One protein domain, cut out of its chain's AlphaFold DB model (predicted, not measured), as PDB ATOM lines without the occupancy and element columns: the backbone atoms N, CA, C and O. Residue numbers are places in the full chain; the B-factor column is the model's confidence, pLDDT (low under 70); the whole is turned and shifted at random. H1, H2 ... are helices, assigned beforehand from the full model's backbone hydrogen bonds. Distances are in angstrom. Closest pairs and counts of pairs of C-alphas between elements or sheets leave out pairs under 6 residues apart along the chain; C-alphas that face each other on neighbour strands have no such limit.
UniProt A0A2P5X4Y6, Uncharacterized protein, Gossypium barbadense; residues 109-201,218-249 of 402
ATOM      1  N   ASP A 109     206.095 140.362  70.247       93.06
ATOM      2  CA  ASP A 109     205.266 139.281  69.699       93.06
ATOM      3  C   ASP A 109     204.054 138.961  70.600       93.06
ATOM      4  O   ASP A 109     203.043 138.448  70.124       93.06
ATOM      5  N   GLY A 110     204.139 139.228  71.909       90.31
ATOM      6  CA  GLY A 110     203.027 139.150  72.869       90.31
ATOM      7  C   GLY A 110     202.535 137.741  73.230       90.31
ATOM      8  O   GLY A 110     201.820 137.571  74.214       90.31
ATOM      9  N   HIS A 111     202.928 136.704  72.487       91.50
ATOM     10  CA  HIS A 111     202.475 135.331  72.733       91.50
ATOM     11  C   HIS A 111     203.194 134.660  73.912       91.50
ATOM     12  O   HIS A 111     202.545 134.051  74.763       91.50
ATOM     13  N   TYR A 112     204.523 134.788  73.992       92.69
ATOM     14  CA  TYR A 112     205.332 134.100  75.007       92.69
ATOM     15  C   TYR A 112     205.080 134.641  76.421       92.69
ATOM     16  O   TYR A 112     204.950 133.869  77.369       92.69
ATOM     17  N   PHE A 113     204.958 135.964  76.558       94.62
ATOM     18  CA  PHE A 113     204.658 136.649  77.821       94.62
ATOM     19  C   PHE A 113     203.163 136.955  78.002       94.62
ATOM     20  O   PHE A 113     202.802 137.835  78.777       94.62
ATOM     21  N   SER A 114     202.280 136.236  77.304       93.31
ATOM     22  CA  SER A 114     200.845 136.293  77.597       93.31
ATOM     23  C   SER A 114     200.546 135.666  78.963       93.31
ATOM     24  O   SER A 114     201.253 134.751  79.396       93.31
ATOM     25  N   GLU A 115     199.492 136.128  79.646       90.00
ATOM     26  CA  GLU A 115     199.100 135.582  80.954       90.00
ATOM     27  C   GLU A 115     198.922 134.059  80.893       90.00
ATOM     28  O   GLU A 115     199.456 133.343  81.739       90.00
ATOM     29  N   ASP A 116     198.217 133.556  79.875       88.69
ATOM     30  CA  ASP A 116     197.957 132.125  79.719       88.69
ATOM     31  C   ASP A 116     199.258 131.327  79.522       88.69
ATOM     32  O   ASP A 116     199.464 130.316  80.199       88.69
ATOM     33  N   ALA A 117     200.184 131.807  78.680       92.00
ATOM     34  CA  ALA A 117     201.473 131.148  78.465       92.00
ATOM     35  C   ALA A 117     202.361 131.178  79.720       92.00
ATOM     36  O   ALA A 117     203.063 130.211  80.013       92.00
ATOM     37  N   MET A 118     202.345 132.270  80.485       93.38
ATOM     38  CA  MET A 118     203.080 132.353  81.749       93.38
ATOM     39  C   MET A 118     202.456 131.455  82.827       93.38
ATOM     40  O   MET A 118     203.186 130.791  83.561       93.38
ATOM     41  N   ARG A 119     201.120 131.360  82.882       90.56
ATOM     42  CA  ARG A 119     200.380 130.477  83.800       90.56
ATOM     43  C   ARG A 119     200.683 129.002  83.562       90.56
ATOM     44  O   ARG A 119     200.776 128.233  84.515       90.56
ATOM     45  N   GLU A 120     200.811 128.579  82.309       89.12
ATOM     46  CA  GLU A 120     201.127 127.185  81.987       89.12
ATOM     47  C   GLU A 120     202.545 126.779  82.395       89.12
ATOM     48  O   GLU A 120     202.745 125.642  82.850       89.12
ATOM     49  N   ARG A 121     203.493 127.714  82.243       91.25
ATOM     50  CA  ARG A 121     204.905 127.546  82.596       91.25
ATOM     51  C   ARG A 121     205.116 127.564  84.103       91.25
ATOM     52  O   ARG A 121     205.714 126.642  84.647       91.25
ATOM     53  N   GLU A 122     204.559 128.567  84.778       89.81
ATOM     54  CA  GLU A 122     204.730 128.793  86.214       89.81
ATOM     55  C   GLU A 122     203.383 128.912  86.942       89.81
ATOM     56  O   GLU A 122     202.980 129.995  87.379       89.81
ATOM     57  N   PRO A 123     202.667 127.783  87.108       89.81
ATOM     58  CA  PRO A 123     201.305 127.794  87.630       89.81
ATOM     59  C   PRO A 123     201.226 128.214  89.100       89.81
ATOM     60  O   PRO A 123     200.262 128.869  89.495       89.81
ATOM     61  N   TYR A 124     202.222 127.871  89.928       87.69
ATOM     62  CA  TYR A 124     202.216 128.264  91.340       87.69
ATOM     63  C   TYR A 124     202.465 129.758  91.518       87.69
ATOM     64  O   TYR A 124     201.733 130.413  92.260       87.69
ATOM     65  N   LEU A 125     203.444 130.294  90.789       89.69
ATOM     66  CA  LEU A 125     203.768 131.714  90.816       89.69
ATOM     67  C   LEU A 125     202.596 132.552  90.289       89.69
ATOM     68  O   LEU A 125     202.181 133.504  90.942       89.69
ATOM     69  N   HIS A 126     201.989 132.147  89.165       90.31
ATOM     70  CA  HIS A 126     200.767 132.787  88.657       90.31
ATOM     71  C   HIS A 126     199.661 132.783  89.712       90.31
ATOM     72  O   HIS A 126     199.010 133.800  89.949       90.31
ATOM     73  N   HIS A 127     199.469 131.652  90.392       85.06
ATOM     74  CA  HIS A 127     198.442 131.549  91.412       85.06
ATOM     75  C   HIS A 127     198.673 132.511  92.587       85.06
ATOM     76  O   HIS A 127     197.713 133.114  93.059       85.06
ATOM     77  N   GLU A 128     199.913 132.660  93.050       85.94
ATOM     78  CA  GLU A 128     200.275 133.567  94.143       85.94
ATOM     79  C   GLU A 128     200.043 135.041  93.794       85.94
ATOM     80  O   GLU A 128     199.459 135.768  94.597       85.94
ATOM     81  N   TYR A 129     200.443 135.463  92.592       86.81
ATOM     82  CA  TYR A 129     200.353 136.864  92.177       86.81
ATOM     83  C   TYR A 129     198.964 137.254  91.659       86.81
ATOM     84  O   TYR A 129     198.481 138.339  91.972       86.81
ATOM     85  N   LEU A 130     198.309 136.375  90.896       84.69
ATOM     86  CA  LEU A 130     197.081 136.682  90.154       84.69
ATOM     87  C   LEU A 130     195.924 135.763  90.537       84.69
ATOM     88  O   LEU A 130     194.794 136.209  90.734       84.69
ATOM     89  N   GLY A 131     196.189 134.463  90.665       78.12
ATOM     90  CA  GLY A 131     195.133 133.472  90.844       78.12
ATOM     91  C   GLY A 131     194.337 133.633  92.141       78.12
ATOM     92  O   GLY A 131     193.134 133.382  92.118       78.12
ATOM     93  N   ARG A 132     194.947 134.033  93.264       74.44
ATOM     94  CA  ARG A 132     194.241 134.250  94.550       74.44
ATOM     95  C   ARG A 132     193.161 135.333  94.476       74.44
ATOM     96  O   ARG A 132     192.170 135.230  95.186       74.44
ATOM     97  N   PHE A 133     193.333 136.297  93.575       72.50
ATOM     98  CA  PHE A 133     192.462 137.464  93.420       72.50
ATOM     99  C   PHE A 133     191.543 137.371  92.200       72.50
ATOM    100  O   PHE A 133     190.653 138.201  92.031       72.50
ATOM    101  N   GLN A 134     191.738 136.364  91.340       69.19
ATOM    102  CA  GLN A 134     190.827 136.108  90.234       69.19
ATOM    103  C   GLN A 134     189.440 135.738  90.757       69.19
ATOM    104  O   GLN A 134     189.275 134.809  91.551       69.19
ATOM    105  N   ASP A 135     188.468 136.488  90.245       56.84
ATOM    106  CA  ASP A 135     187.082 136.541  90.677       56.84
ATOM    107  C   ASP A 135     186.449 135.150  90.876       56.84
ATOM    108  O   ASP A 135     186.638 134.221  90.075       56.84
ATOM    109  N   LEU A 136     185.632 135.011  91.924       52.75
ATOM    110  CA  LEU A 136     184.909 133.771  92.253       52.75
ATOM    111  C   LEU A 136     184.020 133.304  91.086       52.75
ATOM    112  O   LEU A 136     183.806 132.105  90.889       52.75
ATOM    113  N   SER A 137     183.560 134.249  90.257       48.62
ATOM    114  CA  SER A 137     182.791 133.997  89.036       48.62
ATOM    115  C   SER A 137     183.592 133.227  87.972       48.62
ATOM    116  O   SER A 137     183.062 132.316  87.327       48.62
ATOM    117  N   GLY A 138     184.892 133.512  87.837       56.31
ATOM    118  CA  GLY A 138     185.806 132.821  86.931       56.31
ATOM    119  C   GLY A 138     186.074 131.378  87.362       56.31
ATOM    120  O   GLY A 138     186.206 130.497  86.510       56.31
ATOM    121  N   ARG A 139     186.062 131.120  88.676       59.41
ATOM    122  CA  ARG A 139     186.227 129.792  89.292       59.41
ATOM    123  C   ARG A 139     184.932 128.983  89.374       59.41
ATOM    124  O   ARG A 139     184.968 127.848  89.859       59.41
ATOM    125  N   SER A 140     183.803 129.516  88.904       62.56
ATOM    126  CA  SER A 140     182.519 128.810  88.906       62.56
ATOM    127  C   SER A 140     182.559 127.533  88.055       62.56
ATOM    128  O   SER A 140     183.214 127.452  87.009       62.56
ATOM    129  N   MET A 141     181.848 126.495  88.515       64.06
ATOM    130  CA  MET A 141     181.655 125.244  87.767       64.06
ATOM    131  C   MET A 141     180.931 125.478  86.453       64.06
ATOM    132  O   MET A 141     181.270 124.811  85.493       64.06
ATOM    133  N   ALA A 142     180.017 126.439  86.386       65.12
ATOM    134  CA  ALA A 142     179.339 126.804  85.154       65.12
ATOM    135  C   ALA A 142     179.419 128.318  84.960       65.12
ATOM    136  O   ALA A 142     179.075 129.089  85.864       65.12
ATOM    137  N   ARG A 143     179.870 128.747  83.778       73.94
ATOM    138  CA  ARG A 143     179.769 130.140  83.332       73.94
ATOM    139  C   ARG A 143     178.521 130.294  82.466       73.94
ATOM    140  O   ARG A 143     178.132 129.383  81.736       73.94
ATOM    141  N   ARG A 144     177.859 131.450  82.557       72.25
ATOM    142  CA  ARG A 144     176.628 131.715  81.799       72.25
ATOM    143  C   ARG A 144     176.932 131.649  80.295       72.25
ATOM    144  O   ARG A 144     177.671 132.486  79.793       72.25
ATOM    145  N   GLY A 145     176.327 130.689  79.593       78.81
ATOM    146  CA  GLY A 145     176.468 130.525  78.139       78.81
ATOM    147  C   GLY A 145     177.608 129.609  77.672       78.81
ATOM    148  O   GLY A 145     177.761 129.448  76.466       78.81
ATOM    149  N   GLU A 146     178.369 128.995  78.584       80.94
ATOM    150  CA  GLU A 146     179.430 128.024  78.263       80.94
ATOM    151  C   GLU A 146     178.822 126.637  77.992       80.94
ATOM    152  O   GLU A 146     177.886 126.206  78.676       80.94
ATOM    153  N   ARG A 147     179.328 125.915  76.984       86.56
ATOM    154  CA  ARG A 147     178.917 124.520  76.761       86.56
ATOM    155  C   ARG A 147     179.587 123.617  77.789       86.56
ATOM    156  O   ARG A 147     180.754 123.801  78.115       86.56
ATOM    157  N   TRP A 148     178.912 122.543  78.194       76.50
ATOM    158  CA  TRP A 148     179.495 121.549  79.105       76.50
ATOM    159  C   TRP A 148     180.834 120.975  78.622       76.50
ATOM    160  O   TRP A 148     181.693 120.677  79.444       76.50
ATOM    161  N   SER A 149     181.038 120.851  77.306       80.69
ATOM    162  CA  SER A 149     182.324 120.439  76.733       80.69
ATOM    163  C   SER A 149     183.443 121.444  77.017       80.69
ATOM    164  O   SER A 149     184.546 121.039  77.357       80.69
ATOM    165  N   GLU A 150     183.164 122.742  76.908       80.44
ATOM    166  CA  GLU A 150     184.125 123.823  77.171       80.44
ATOM    167  C   GLU A 150     184.435 123.898  78.670       80.44
ATOM    168  O   GLU A 150     185.599 123.902  79.068       80.44
ATOM    169  N   THR A 151     183.396 123.807  79.506       79.12
ATOM    170  CA  THR A 151     183.536 123.705  80.959       79.12
ATOM    171  C   THR A 151     184.391 122.503  81.368       79.12
ATOM    172  O   THR A 151     185.280 122.640  82.207       79.12
ATOM    173  N   LEU A 152     184.142 121.320  80.796       77.81
ATOM    174  CA  LEU A 152     184.898 120.109  81.113       77.81
ATOM    175  C   LEU A 152     186.377 120.268  80.752       77.81
ATOM    176  O   LEU A 152     187.230 119.976  81.586       77.81
ATOM    177  N   MET A 153     186.677 120.764  79.548       79.12
ATOM    178  CA  MET A 153     188.057 120.990  79.104       79.12
ATOM    179  C   MET A 153     188.786 121.965  80.033       79.12
ATOM    180  O   MET A 153     189.842 121.621  80.567       79.12
ATOM    181  N   ARG A 154     188.165 123.107  80.349       81.69
ATOM    182  CA  ARG A 154     188.706 124.086  81.299       81.69
ATOM    183  C   ARG A 154     188.959 123.477  82.681       81.69
ATOM    184  O   ARG A 154     190.006 123.705  83.277       81.69
ATOM    185  N   ARG A 155     188.029 122.672  83.209       76.50
ATOM    186  CA  ARG A 155     188.183 122.023  84.525       76.50
ATOM    187  C   ARG A 155     189.266 120.949  84.537       76.50
ATOM    188  O   ARG A 155     189.963 120.815  85.540       76.50
ATOM    189  N   CYS A 156     189.426 120.199  83.451       77.06
ATOM    190  CA  CYS A 156     190.531 119.257  83.301       77.06
ATOM    191  C   CYS A 156     191.886 119.982  83.272       77.06
ATOM    192  O   CYS A 156     192.825 119.546  83.940       77.06
ATOM    193  N   GLU A 157     191.982 121.106  82.558       79.12
ATOM    194  CA  GLU A 157     193.179 121.953  82.528       79.12
ATOM    195  C   GLU A 157     193.488 122.553  83.903       79.12
ATOM    196  O   GLU A 157     194.608 122.410  84.395       79.12
ATOM    197  N   GLU A 158     192.491 123.135  84.576       76.44
ATOM    198  CA  GLU A 158     192.619 123.643  85.947       76.44
ATOM    199  C   GLU A 158     193.085 122.540  86.907       76.44
ATOM    200  O   GLU A 158     194.025 122.748  87.670       76.44
ATOM    201  N   ALA A 159     192.498 121.340  86.842       76.69
ATOM    202  CA  ALA A 159     192.890 120.219  87.694       76.69
ATOM    203  C   ALA A 159     194.355 119.804  87.479       76.69
ATOM    204  O   ALA A 159     195.067 119.514  88.445       76.69
ATOM    205  N   ARG A 160     194.828 119.821  86.225       80.50
ATOM    206  CA  ARG A 160     196.234 119.568  85.885       80.50
ATOM    207  C   ARG A 160     197.155 120.632  86.482       80.50
ATOM    208  O   ARG A 160     198.192 120.286  87.047       80.50
ATOM    209  N   LEU A 161     196.786 121.909  86.383       80.69
ATOM    210  CA  LEU A 161     197.562 123.011  86.962       80.69
ATOM    211  C   LEU A 161     197.602 122.909  88.492       80.69
ATOM    212  O   LEU A 161     198.675 122.988  89.080       80.69
ATOM    213  N   VAL A 162     196.473 122.617  89.142       79.81
ATOM    214  CA  VAL A 162     196.404 122.404  90.599       79.81
ATOM    215  C   VAL A 162     197.293 121.249  91.052       79.81
ATOM    216  O   VAL A 162     197.944 121.346  92.092       79.81
ATOM    217  N   ALA A 163     197.354 120.158  90.285       80.81
ATOM    218  CA  ALA A 163     198.254 119.049  90.581       80.81
ATOM    219  C   ALA A 163     199.731 119.482  90.527       80.81
ATOM    220  O   ALA A 163     200.467 119.203  91.474       80.81
ATOM    221  N   LYS A 164     200.138 120.232  89.486       85.12
ATOM    222  CA  LYS A 164     201.494 120.809  89.385       85.12
ATOM    223  C   LYS A 164     201.815 121.723  90.569       85.12
ATOM    224  O   LYS A 164     202.894 121.630  91.144       85.12
ATOM    225  N   ILE A 165     200.869 122.569  90.969       83.94
ATOM    226  CA  ILE A 165     201.052 123.495  92.090       83.94
ATOM    227  C   ILE A 165     201.272 122.740  93.399       83.94
ATOM    228  O   ILE A 165     202.191 123.057  94.152       83.94
ATOM    229  N   ARG A 166     200.474 121.700  93.656       80.75
ATOM    230  CA  ARG A 166     200.647 120.845  94.839       80.75
ATOM    231  C   ARG A 166     202.019 120.181  94.858       80.75
ATOM    232  O   ARG A 166     202.650 120.131  95.909       80.75
ATOM    233  N   GLU A 167     202.490 119.699  93.712       83.50
ATOM    234  CA  GLU A 167     203.828 119.122  93.591       83.50
ATOM    235  C   GLU A 167     204.924 120.161  93.884       83.50
ATOM    236  O   GLU A 167     205.847 119.886  94.653       83.50
ATOM    237  N   GLN A 168     204.804 121.378  93.345       85.25
ATOM    238  CA  GLN A 168     205.740 122.473  93.622       85.25
ATOM    239  C   GLN A 168     205.753 122.853  95.116       85.25
ATOM    240  O   GLN A 168     206.827 122.966  95.704       85.25
ATOM    241  N   GLN A 169     204.589 122.958  95.769       82.88
ATOM    242  CA  GLN A 169     204.492 123.243  97.209       82.88
ATOM    243  C   GLN A 169     205.112 122.143  98.083       82.88
ATOM    244  O   GLN A 169     205.757 122.446  99.089       82.88
ATOM    245  N   GLN A 170     204.964 120.873  97.691       83.88
ATOM    246  CA  GLN A 170     205.612 119.745  98.367       83.88
ATOM    247  C   GLN A 170     207.135 119.811  98.247       83.88
ATOM    248  O   GLN A 170     207.833 119.638  99.245       83.88
ATOM    249  N   ARG A 171     207.653 120.107  97.047       85.56
ATOM    250  CA  ARG A 171     209.098 120.257  96.805       85.56
ATOM    251  C   ARG A 171     209.703 121.412  97.605       85.56
ATOM    252  O   ARG A 171     210.814 121.280  98.106       85.56
ATOM    253  N   LEU A 172     208.966 122.512  97.757       82.06
ATOM    254  CA  LEU A 172     209.381 123.683  98.537       82.06
ATOM    255  C   LEU A 172     209.210 123.504 100.058       82.06
ATOM    256  O   LEU A 172     209.580 124.392 100.819       82.06
ATOM    257  N   GLY A 173     208.662 122.373 100.519       83.69
ATOM    258  CA  GLY A 173     208.488 122.087 101.945       83.69
ATOM    259  C   GLY A 173     207.418 122.943 102.630       83.69
ATOM    260  O   GLY A 173     207.455 123.110 103.849       83.69
ATOM    261  N   VAL A 174     206.461 123.486 101.870       80.00
ATOM    262  CA  VAL A 174     205.357 124.283 102.421       80.00
ATOM    263  C   VAL A 174     204.509 123.393 103.331       80.00
ATOM    264  O   VAL A 174     204.107 122.290 102.940       80.00
ATOM    265  N   ALA A 175     204.222 123.855 104.550       74.94
ATOM    266  CA  ALA A 175     203.399 123.105 105.489       74.94
ATOM    267  C   ALA A 175     201.987 122.898 104.919       74.94
ATOM    268  O   ALA A 175     201.404 123.804 104.334       74.94
ATOM    269  N   GLN A 176     201.401 121.720 105.140       68.81
ATOM    270  CA  GLN A 176     200.108 121.342 104.549       68.81
ATOM    271  C   GLN A 176     198.952 122.298 104.898       68.81
ATOM    272  O   GLN A 176     197.998 122.427 104.137       68.81
ATOM    273  N   LYS A 177     199.043 122.980 106.044       69.19
ATOM    274  CA  LYS A 177     198.093 124.014 106.485       69.19
ATOM    275  C   LYS A 177     198.139 125.299 105.644       69.19
ATOM    276  O   LYS A 177     197.143 126.006 105.594       69.19
ATOM    277  N   ASP A 178     199.272 125.557 104.998       68.94
ATOM    278  CA  ASP A 178     199.548 126.749 104.193       68.94
ATOM    279  C   ASP A 178     199.479 126.419 102.690       68.94
ATOM    280  O   ASP A 178     199.748 127.266 101.837       68.94
ATOM    281  N   TRP A 179     199.128 125.172 102.340       67.75
ATOM    282  CA  TRP A 179     198.838 124.814 100.957       67.75
ATOM    283  C   TRP A 179     197.659 125.638 100.480       67.75
ATOM    284  O   TRP A 179     196.656 125.789 101.182       67.75
ATOM    285  N   THR A 180     197.777 126.161  99.264       62.84
ATOM    286  CA  THR A 180     196.721 126.996  98.727       62.84
ATOM    287  C   THR A 180     195.505 126.106  98.518       62.84
ATOM    288  O   THR A 180     195.544 125.094  97.806       62.84
ATOM    289  N   VAL A 181     194.421 126.429  99.223       55.41
ATOM    290  CA  VAL A 181     193.168 125.685  99.140       55.41
ATOM    291  C   VAL A 181     192.549 126.037  97.796       55.41
ATOM    292  O   VAL A 181     191.725 126.939  97.681       55.41
ATOM    293  N   PHE A 182     192.974 125.350  96.735       53.19
ATOM    294  CA  PHE A 182     192.220 125.354  95.492       53.19
ATOM    295  C   PHE A 182     190.827 124.861  95.836       53.19
ATOM    296  O   PHE A 182     190.676 123.720  96.281       53.19
ATOM    297  N   GLY A 183     189.847 125.761  95.709       49.56
ATOM    298  CA  GLY A 183     188.442 125.482  95.954       49.56
ATOM    299  C   GLY A 183     188.099 124.079  95.470       49.56
ATOM    300  O   GLY A 183     188.393 123.720  94.330       49.56
ATOM    301  N   THR A 184     187.516 123.310  96.387       43.06
ATOM    302  CA  THR A 184     187.275 121.860  96.396       43.06
ATOM    303  C   THR A 184     188.298 121.039  97.194       43.06
ATOM    304  O   THR A 184     189.306 120.522  96.714       43.06
ATOM    305  N   ARG A 185     187.901 120.744  98.443       42.19
ATOM    306  CA  ARG A 185     188.077 119.397  99.010       42.19
ATOM    307  C   ARG A 185     187.847 118.421  97.851       42.19
ATOM    308  O   ARG A 185     186.776 118.479  97.258       42.19
ATOM    309  N   CYS A 186     188.798 117.547  97.520       43.50
ATOM    310  CA  CYS A 186     188.675 116.582  96.412       43.50
ATOM    311  C   CYS A 186     187.380 115.726  96.449       43.50
ATOM    312  O   CYS A 186     187.045 115.069  95.473       43.50
ATOM    313  N   LEU A 187     186.627 115.757  97.554       41.19
ATOM    314  CA  LEU A 187     185.296 115.170  97.712       41.19
ATOM    315  C   LEU A 187     184.165 115.958  97.020       41.19
ATOM    316  O   LEU A 187     183.144 115.368  96.690       41.19
ATOM    317  N   ALA A 188     184.325 117.260  96.775       48.81
ATOM    318  CA  ALA A 188     183.317 118.090  96.115       48.81
ATOM    319  C   ALA A 188     183.229 117.801  94.609       48.81
ATOM    320  O   ALA A 188     182.136 117.801  94.073       48.81
ATOM    321  N   LEU A 189     184.329 117.447  93.934       44.91
ATOM    322  CA  LEU A 189     184.287 116.966  92.541       44.91
ATOM    323  C   LEU A 189     183.545 115.626  92.421       44.91
ATOM    324  O   LEU A 189     182.760 115.443  91.497       44.91
ATOM    325  N   TRP A 190     183.726 114.726  93.394       50.22
ATOM    326  CA  TRP A 190     182.945 113.489  93.491       50.22
ATOM    327  C   TRP A 190     181.467 113.771  93.777       50.22
ATOM    328  O   TRP A 190     180.613 113.200  93.112       50.22
ATOM    329  N   LEU A 191     181.157 114.686  94.702       48.34
ATOM    330  CA  LEU A 191     179.784 115.109  94.998       48.34
ATOM    331  C   LEU A 191     179.125 115.846  93.828       48.34
ATOM    332  O   LEU A 191     177.940 115.659  93.618       48.34
ATOM    333  N   ILE A 192     179.859 116.631  93.042       50.34
ATOM    334  CA  ILE A 192     179.314 117.384  91.905       50.34
ATOM    335  C   ILE A 192     179.101 116.475  90.695       50.34
ATOM    336  O   ILE A 192     178.058 116.572  90.069       50.34
ATOM    337  N   VAL A 193     180.011 115.538  90.402       52.50
ATOM    338  CA  VAL A 193     179.756 114.489  89.392       52.50
ATOM    339  C   VAL A 193     178.606 113.571  89.842       52.50
ATOM    340  O   VAL A 193     177.781 113.168  89.027       52.50
ATOM    341  N   PHE A 194     178.488 113.297  91.146       54.88
ATOM    342  CA  PHE A 194     177.369 112.559  91.741       54.88
ATOM    343  C   PHE A 194     176.043 113.350  91.714       54.88
ATOM    344  O   PHE A 194     174.998 112.758  91.463       54.88
ATOM    345  N   MET A 195     176.071 114.680  91.878       47.47
ATOM    346  CA  MET A 195     174.910 115.569  91.710       47.47
ATOM    347  C   MET A 195     174.569 115.837  90.236       47.47
ATOM    348  O   MET A 195     173.409 116.043  89.921       47.47
ATOM    349  N   MET A 196     175.535 115.773  89.313       50.81
ATOM    350  CA  MET A 196     175.291 115.807  87.863       50.81
ATOM    351  C   MET A 196     174.572 114.545  87.366       50.81
ATOM    352  O   MET A 196     173.861 114.604  86.367       50.81
ATOM    353  N   LEU A 197     174.761 113.404  88.042       54.41
ATOM    354  CA  LEU A 197     174.069 112.148  87.728       54.41
ATOM    355  C   LEU A 197     172.672 112.058  88.375       54.41
ATOM    356  O   LEU A 197     171.830 111.289  87.916       54.41
ATOM    357  N   LEU A 198     172.431 112.835  89.435       46.03
ATOM    358  CA  LEU A 198     171.152 112.969  90.130       46.03
ATOM    359  C   LEU A 198     170.573 114.353  89.846       46.03
ATOM    360  O   LEU A 198     170.575 115.244  90.694       46.03
ATOM    361  N   ASP A 199     170.064 114.518  88.631       50.25
ATOM    362  CA  ASP A 199     169.161 115.615  88.317       50.25
ATOM    363  C   ASP A 199     168.007 115.562  89.339       50.25
ATOM    364  O   ASP A 199     167.367 114.513  89.460       50.25
ATOM    365  N   HIS A 200     167.792 116.661  90.082       51.50
ATOM    366  CA  HIS A 200     166.635 116.969  90.951       51.50
ATOM    367  C   HIS A 200     166.863 117.166  92.467       51.50
ATOM    368  O   HIS A 200     166.224 116.503  93.274       51.50
ATOM    369  N   LEU A 201     167.668 118.152  92.880       43.03
ATOM    370  CA  LEU A 201     167.473 118.903  94.142       43.03
ATOM    371  C   LEU A 201     168.395 120.138  94.081       43.03
ATOM    372  O   LEU A 201     169.605 120.008  94.209       43.03
ATOM    373  N   ALA A 218     189.110 142.217  97.521       65.69
ATOM    374  CA  ALA A 218     189.371 142.132  96.090       65.69
ATOM    375  C   ALA A 218     190.187 143.367  95.670       65.69
ATOM    376  O   ALA A 218     189.701 144.486  95.864       65.69
ATOM    377  N   PRO A 219     191.411 143.189  95.140       74.56
ATOM    378  CA  PRO A 219     192.277 144.303  94.802       74.56
ATOM    379  C   PRO A 219     191.622 145.173  93.736       74.56
ATOM    380  O   PRO A 219     190.857 144.700  92.888       74.56
ATOM    381  N   SER A 220     191.933 146.463  93.780       85.50
ATOM    382  CA  SER A 220     191.511 147.390  92.738       85.50
ATOM    383  C   SER A 220     192.091 146.984  91.375       85.50
ATOM    384  O   SER A 220     193.056 146.221  91.280       85.50
ATOM    385  N   ALA A 221     191.516 147.504  90.290       84.69
ATOM    386  CA  ALA A 221     192.016 147.212  88.946       84.69
ATOM    387  C   ALA A 221     193.485 147.648  88.764       84.69
ATOM    388  O   ALA A 221     194.242 146.970  88.075       84.69
ATOM    389  N   GLU A 222     193.884 148.746  89.413       89.44
ATOM    390  CA  GLU A 222     195.258 149.258  89.405       89.44
ATOM    391  C   GLU A 222     196.207 148.296  90.135       89.44
ATOM    392  O   GLU A 222     197.214 147.875  89.573       89.44
ATOM    393  N   GLU A 223     195.836 147.840  91.334       87.81
ATOM    394  CA  GLU A 223     196.627 146.867  92.103       87.81
ATOM    395  C   GLU A 223     196.757 145.515  91.385       87.81
ATOM    396  O   GLU A 223     197.794 144.854  91.460       87.81
ATOM    397  N   MET A 224     195.710 145.082  90.677       86.19
ATOM    398  CA  MET A 224     195.760 143.858  89.877       86.19
ATOM    399  C   MET A 224     196.731 143.998  88.699       86.19
ATOM    400  O   MET A 224     197.475 143.059  88.401       86.19
ATOM    401  N   GLN A 225     196.763 145.171  88.060       89.38
ATOM    402  CA  GLN A 225     197.722 145.458  86.997       89.38
ATOM    403  C   GLN A 225     199.157 145.472  87.536       89.38
ATOM    404  O   GLN A 225     200.024 144.829  86.956       89.38
ATOM    405  N   GLU A 226     199.403 146.100  88.686       91.31
ATOM    406  CA  GLU A 226     200.730 146.090  89.314       91.31
ATOM    407  C   GLU A 226     201.210 144.668  89.637       91.31
ATOM    408  O   GLU A 226     202.373 144.330  89.415       91.31
ATOM    409  N   ARG A 227     200.320 143.794  90.120       89.19
ATOM    410  CA  ARG A 227     200.645 142.376  90.360       89.19
ATOM    411  C   ARG A 227     200.939 141.621  89.066       89.19
ATOM    412  O   ARG A 227     201.838 140.778  89.056       89.19
ATOM    413  N   MET A 228     200.217 141.917  87.985       90.88
ATOM    414  CA  MET A 228     200.501 141.368  86.655       90.88
ATOM    415  C   MET A 228     201.876 141.812  86.161       90.88
ATOM    416  O   MET A 228     202.645 140.986  85.668       90.88
ATOM    417  N   ASP A 229     202.219 143.083  86.342       93.44
ATOM    418  CA  ASP A 229     203.513 143.628  85.941       93.44
ATOM    419  C   ASP A 229     204.647 143.005  86.768       93.44
ATOM    420  O   ASP A 229     205.669 142.605  86.212       93.44
ATOM    421  N   GLN A 230     204.448 142.816  88.077       94.38
ATOM    422  CA  GLN A 230     205.392 142.098  88.942       94.38
ATOM    423  C   GLN A 230     205.580 140.642  88.509       94.38
ATOM    424  O   GLN A 230     206.713 140.167  88.412       94.38
ATOM    425  N   PHE A 231     204.486 139.933  88.219       94.44
ATOM    426  CA  PHE A 231     204.542 138.564  87.715       94.44
ATOM    427  C   PHE A 231     205.305 138.495  86.387       94.44
ATOM    428  O   PHE A 231     206.231 137.696  86.238       94.44
ATOM    429  N   THR A 232     204.982 139.393  85.457       94.56
ATOM    430  CA  THR A 232     205.643 139.501  84.153       94.56
ATOM    431  C   THR A 232     207.131 139.796  84.313       94.56
ATOM    432  O   THR A 232     207.959 139.155  83.668       94.56
ATOM    433  N   TYR A 233     207.498 140.710  85.214       95.12
ATOM    434  CA  TYR A 233     208.889 141.034  85.515       95.12
ATOM    435  C   TYR A 233     209.662 139.816  86.026       95.12
ATOM    436  O   TYR A 233     210.762 139.540  85.546       95.12
ATOM    437  N   ILE A 234     209.092 139.038  86.952       95.31
ATOM    438  CA  ILE A 234     209.733 137.811  87.449       95.31
ATOM    439  C   ILE A 234     209.931 136.813  86.303       95.31
ATOM    440  O   ILE A 234     211.020 136.261  86.155       95.31
ATOM    441  N   MET A 235     208.921 136.627  85.450       94.81
ATOM    442  CA  MET A 235     209.021 135.743  84.285       94.81
ATOM    443  C   MET A 235     210.089 136.210  83.286       94.81
ATOM    444  O   MET A 235     210.824 135.391  82.736       94.81
ATOM    445  N   GLN A 236     210.236 137.519  83.080       94.44
ATOM    446  CA  GLN A 236     211.315 138.093  82.275       94.44
ATOM    447  C   GLN A 236     212.695 137.841  82.899       94.44
ATOM    448  O   GLN A 236     213.633 137.484  82.189       94.44
ATOM    449  N   GLN A 237     212.837 137.970  84.222       94.12
ATOM    450  CA  GLN A 237     214.101 137.669  84.904       94.12
ATOM    451  C   GLN A 237     214.471 136.186  84.800       94.12
ATOM    452  O   GLN A 237     215.620 135.876  84.490       94.12
ATOM    453  N   LYS A 238     213.500 135.282  84.972       93.31
ATOM    454  CA  LYS A 238     213.690 133.837  84.767       93.31
ATOM    455  C   LYS A 238     214.099 133.499  83.338       93.31
ATOM    456  O   LYS A 238     214.974 132.665  83.101       93.31
ATOM    457  N   PHE A 239     213.513 134.203  82.373       94.88
ATOM    458  CA  PHE A 239     213.920 134.073  80.987       94.88
ATOM    459  C   PHE A 239     215.399 134.462  80.802       94.88
ATOM    460  O   PHE A 239     216.150 133.730  80.160       94.88
ATOM    461  N   LEU A 240     215.838 135.583  81.386       93.31
ATOM    462  CA  LEU A 240     217.227 136.047  81.281       93.31
ATOM    463  C   LEU A 240     218.213 135.126  82.014       93.31
ATOM    464  O   LEU A 240     219.323 134.916  81.516       93.31
ATOM    465  N   SER A 241     217.819 134.546  83.153       91.06
ATOM    466  CA  SER A 241     218.634 133.559  83.872       91.06
ATOM    467  C   SER A 241     218.739 132.223  83.129       91.06
ATOM    468  O   SER A 241     219.736 131.519  83.292       91.06
ATOM    469  N   GLY A 242     217.812 131.921  82.216       91.50
ATOM    470  CA  GLY A 242     217.830 130.697  81.409       91.50
ATOM    471  C   GLY A 242     217.096 129.530  82.056       91.50
ATOM    472  O   GLY A 242     217.429 128.377  81.797       91.50
ATOM    473  N   GLU A 243     216.144 129.817  82.941       89.50
ATOM    474  CA  GLU A 243     215.421 128.793  83.700       89.50
ATOM    475  C   GLU A 243     214.301 128.116  82.892       89.50
ATOM    476  O   GLU A 243     213.873 127.024  83.259       89.50
ATOM    477  N   ASP A 244     213.880 128.688  81.758       90.56
ATOM    478  CA  ASP A 244     212.764 128.183  80.939       90.56
ATOM    479  C   ASP A 244     213.185 127.131  79.884       90.56
ATOM    480  O   ASP A 244     212.611 127.060  78.794       90.56
ATOM    481  N   TYR A 245     214.195 126.303  80.169       89.31
ATOM    482  CA  TYR A 245     214.750 125.336  79.202       89.31
ATOM    483  C   TYR A 245     213.745 124.265  78.737       89.31
ATOM    484  O   TYR A 245     213.932 123.647  77.693       89.31
ATOM    485  N   GLU A 246     212.677 124.024  79.508       88.88
ATOM    486  CA  GLU A 246     211.597 123.093  79.152       88.88
ATOM    487  C   GLU A 246     210.736 123.620  77.990       88.88
ATOM    488  O   GLU A 246     210.183 122.837  77.219       88.88
ATOM    489  N   TYR A 247     210.642 124.945  77.841       87.88
ATOM    490  CA  TYR A 247     209.758 125.602  76.874       87.88
ATOM    491  C   TYR A 247     210.520 126.266  75.727       87.88
ATOM    492  O   TYR A 247     209.940 126.507  74.667       87.88
ATOM    493  N   LEU A 248     211.809 126.559  75.924       90.06
ATOM    494  CA  LEU A 248     212.634 127.247  74.947       90.06
ATOM    495  C   LEU A 248     214.055 126.685  74.895       90.06
ATOM    496  O   LEU A 248     214.715 126.477  75.910       90.06
ATOM    497  N   ASP A 249     214.545 126.499  73.675       91.12
ATOM    498  CA  ASP A 249     215.912 126.067  73.413       91.12
ATOM    499  C   ASP A 249     216.858 127.276  73.389       91.12
ATOM    500  O   ASP A 249     216.986 127.964  72.372       91.12
TER     501      ASP A 249
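Overview. This is residues 109 to 201 and 218 to 249 of the 402 residues of an uncharacterized protein of Gossypium barbadense (UniProt A0A2P5X4Y6). Short H1 and H2 sit between two long helices, H3 and H5, and H2 packs on both; H4 lies off at one end, where residues 193 to 201 stick out. The 125 printed residues, all helix in class, have five named helices, H1 to H5, and no named strand. The whole is only just loose, close to compact: radius of gyration of the C-alphas 16.7 A, spans 55 by 34 by 32 A.

Arrangement. H1, residues 115 to 121, and H2, residues 123 to 131, touch only at the corner, closest at C-alphas 119 and 126, 5.4 A. H2 touches H3, residues 148 to 171, only just about perpendicular at 71 degrees, with residues 161 to 168 of H3 alone; C-alphas 124 and 165 are closest, 5.0 A. H2 touches residues 224 to 231 alone of H5, residues 221 to 241, opposite ways at a shallow tilt of 26 degrees; C-alphas 129 and 227 are closest, 5.8 A. H4, residues 186 to 197, is apart from the other helices. O i to N i+4 pairs are within hydrogen-bond range throughout H1, H2, H3 and H5, and 7 of 8 in H4.

Along the chain. H1 begins at C-alpha 115 (199.100, 135.582, 80.954). H3 is 34.5 A long; H5, 30.3 A, ends at C-alpha 241 (218.634, 133.559, 83.872).

Size, cuts and confidence. Residues 202 to 217 are cut out, leaving 32.0 A between C-alphas 201 and 218. Links H2 to H3 and H3 to H4 are long. Residues 134 to 142, 176 to 201 and 218 have pLDDT under 70.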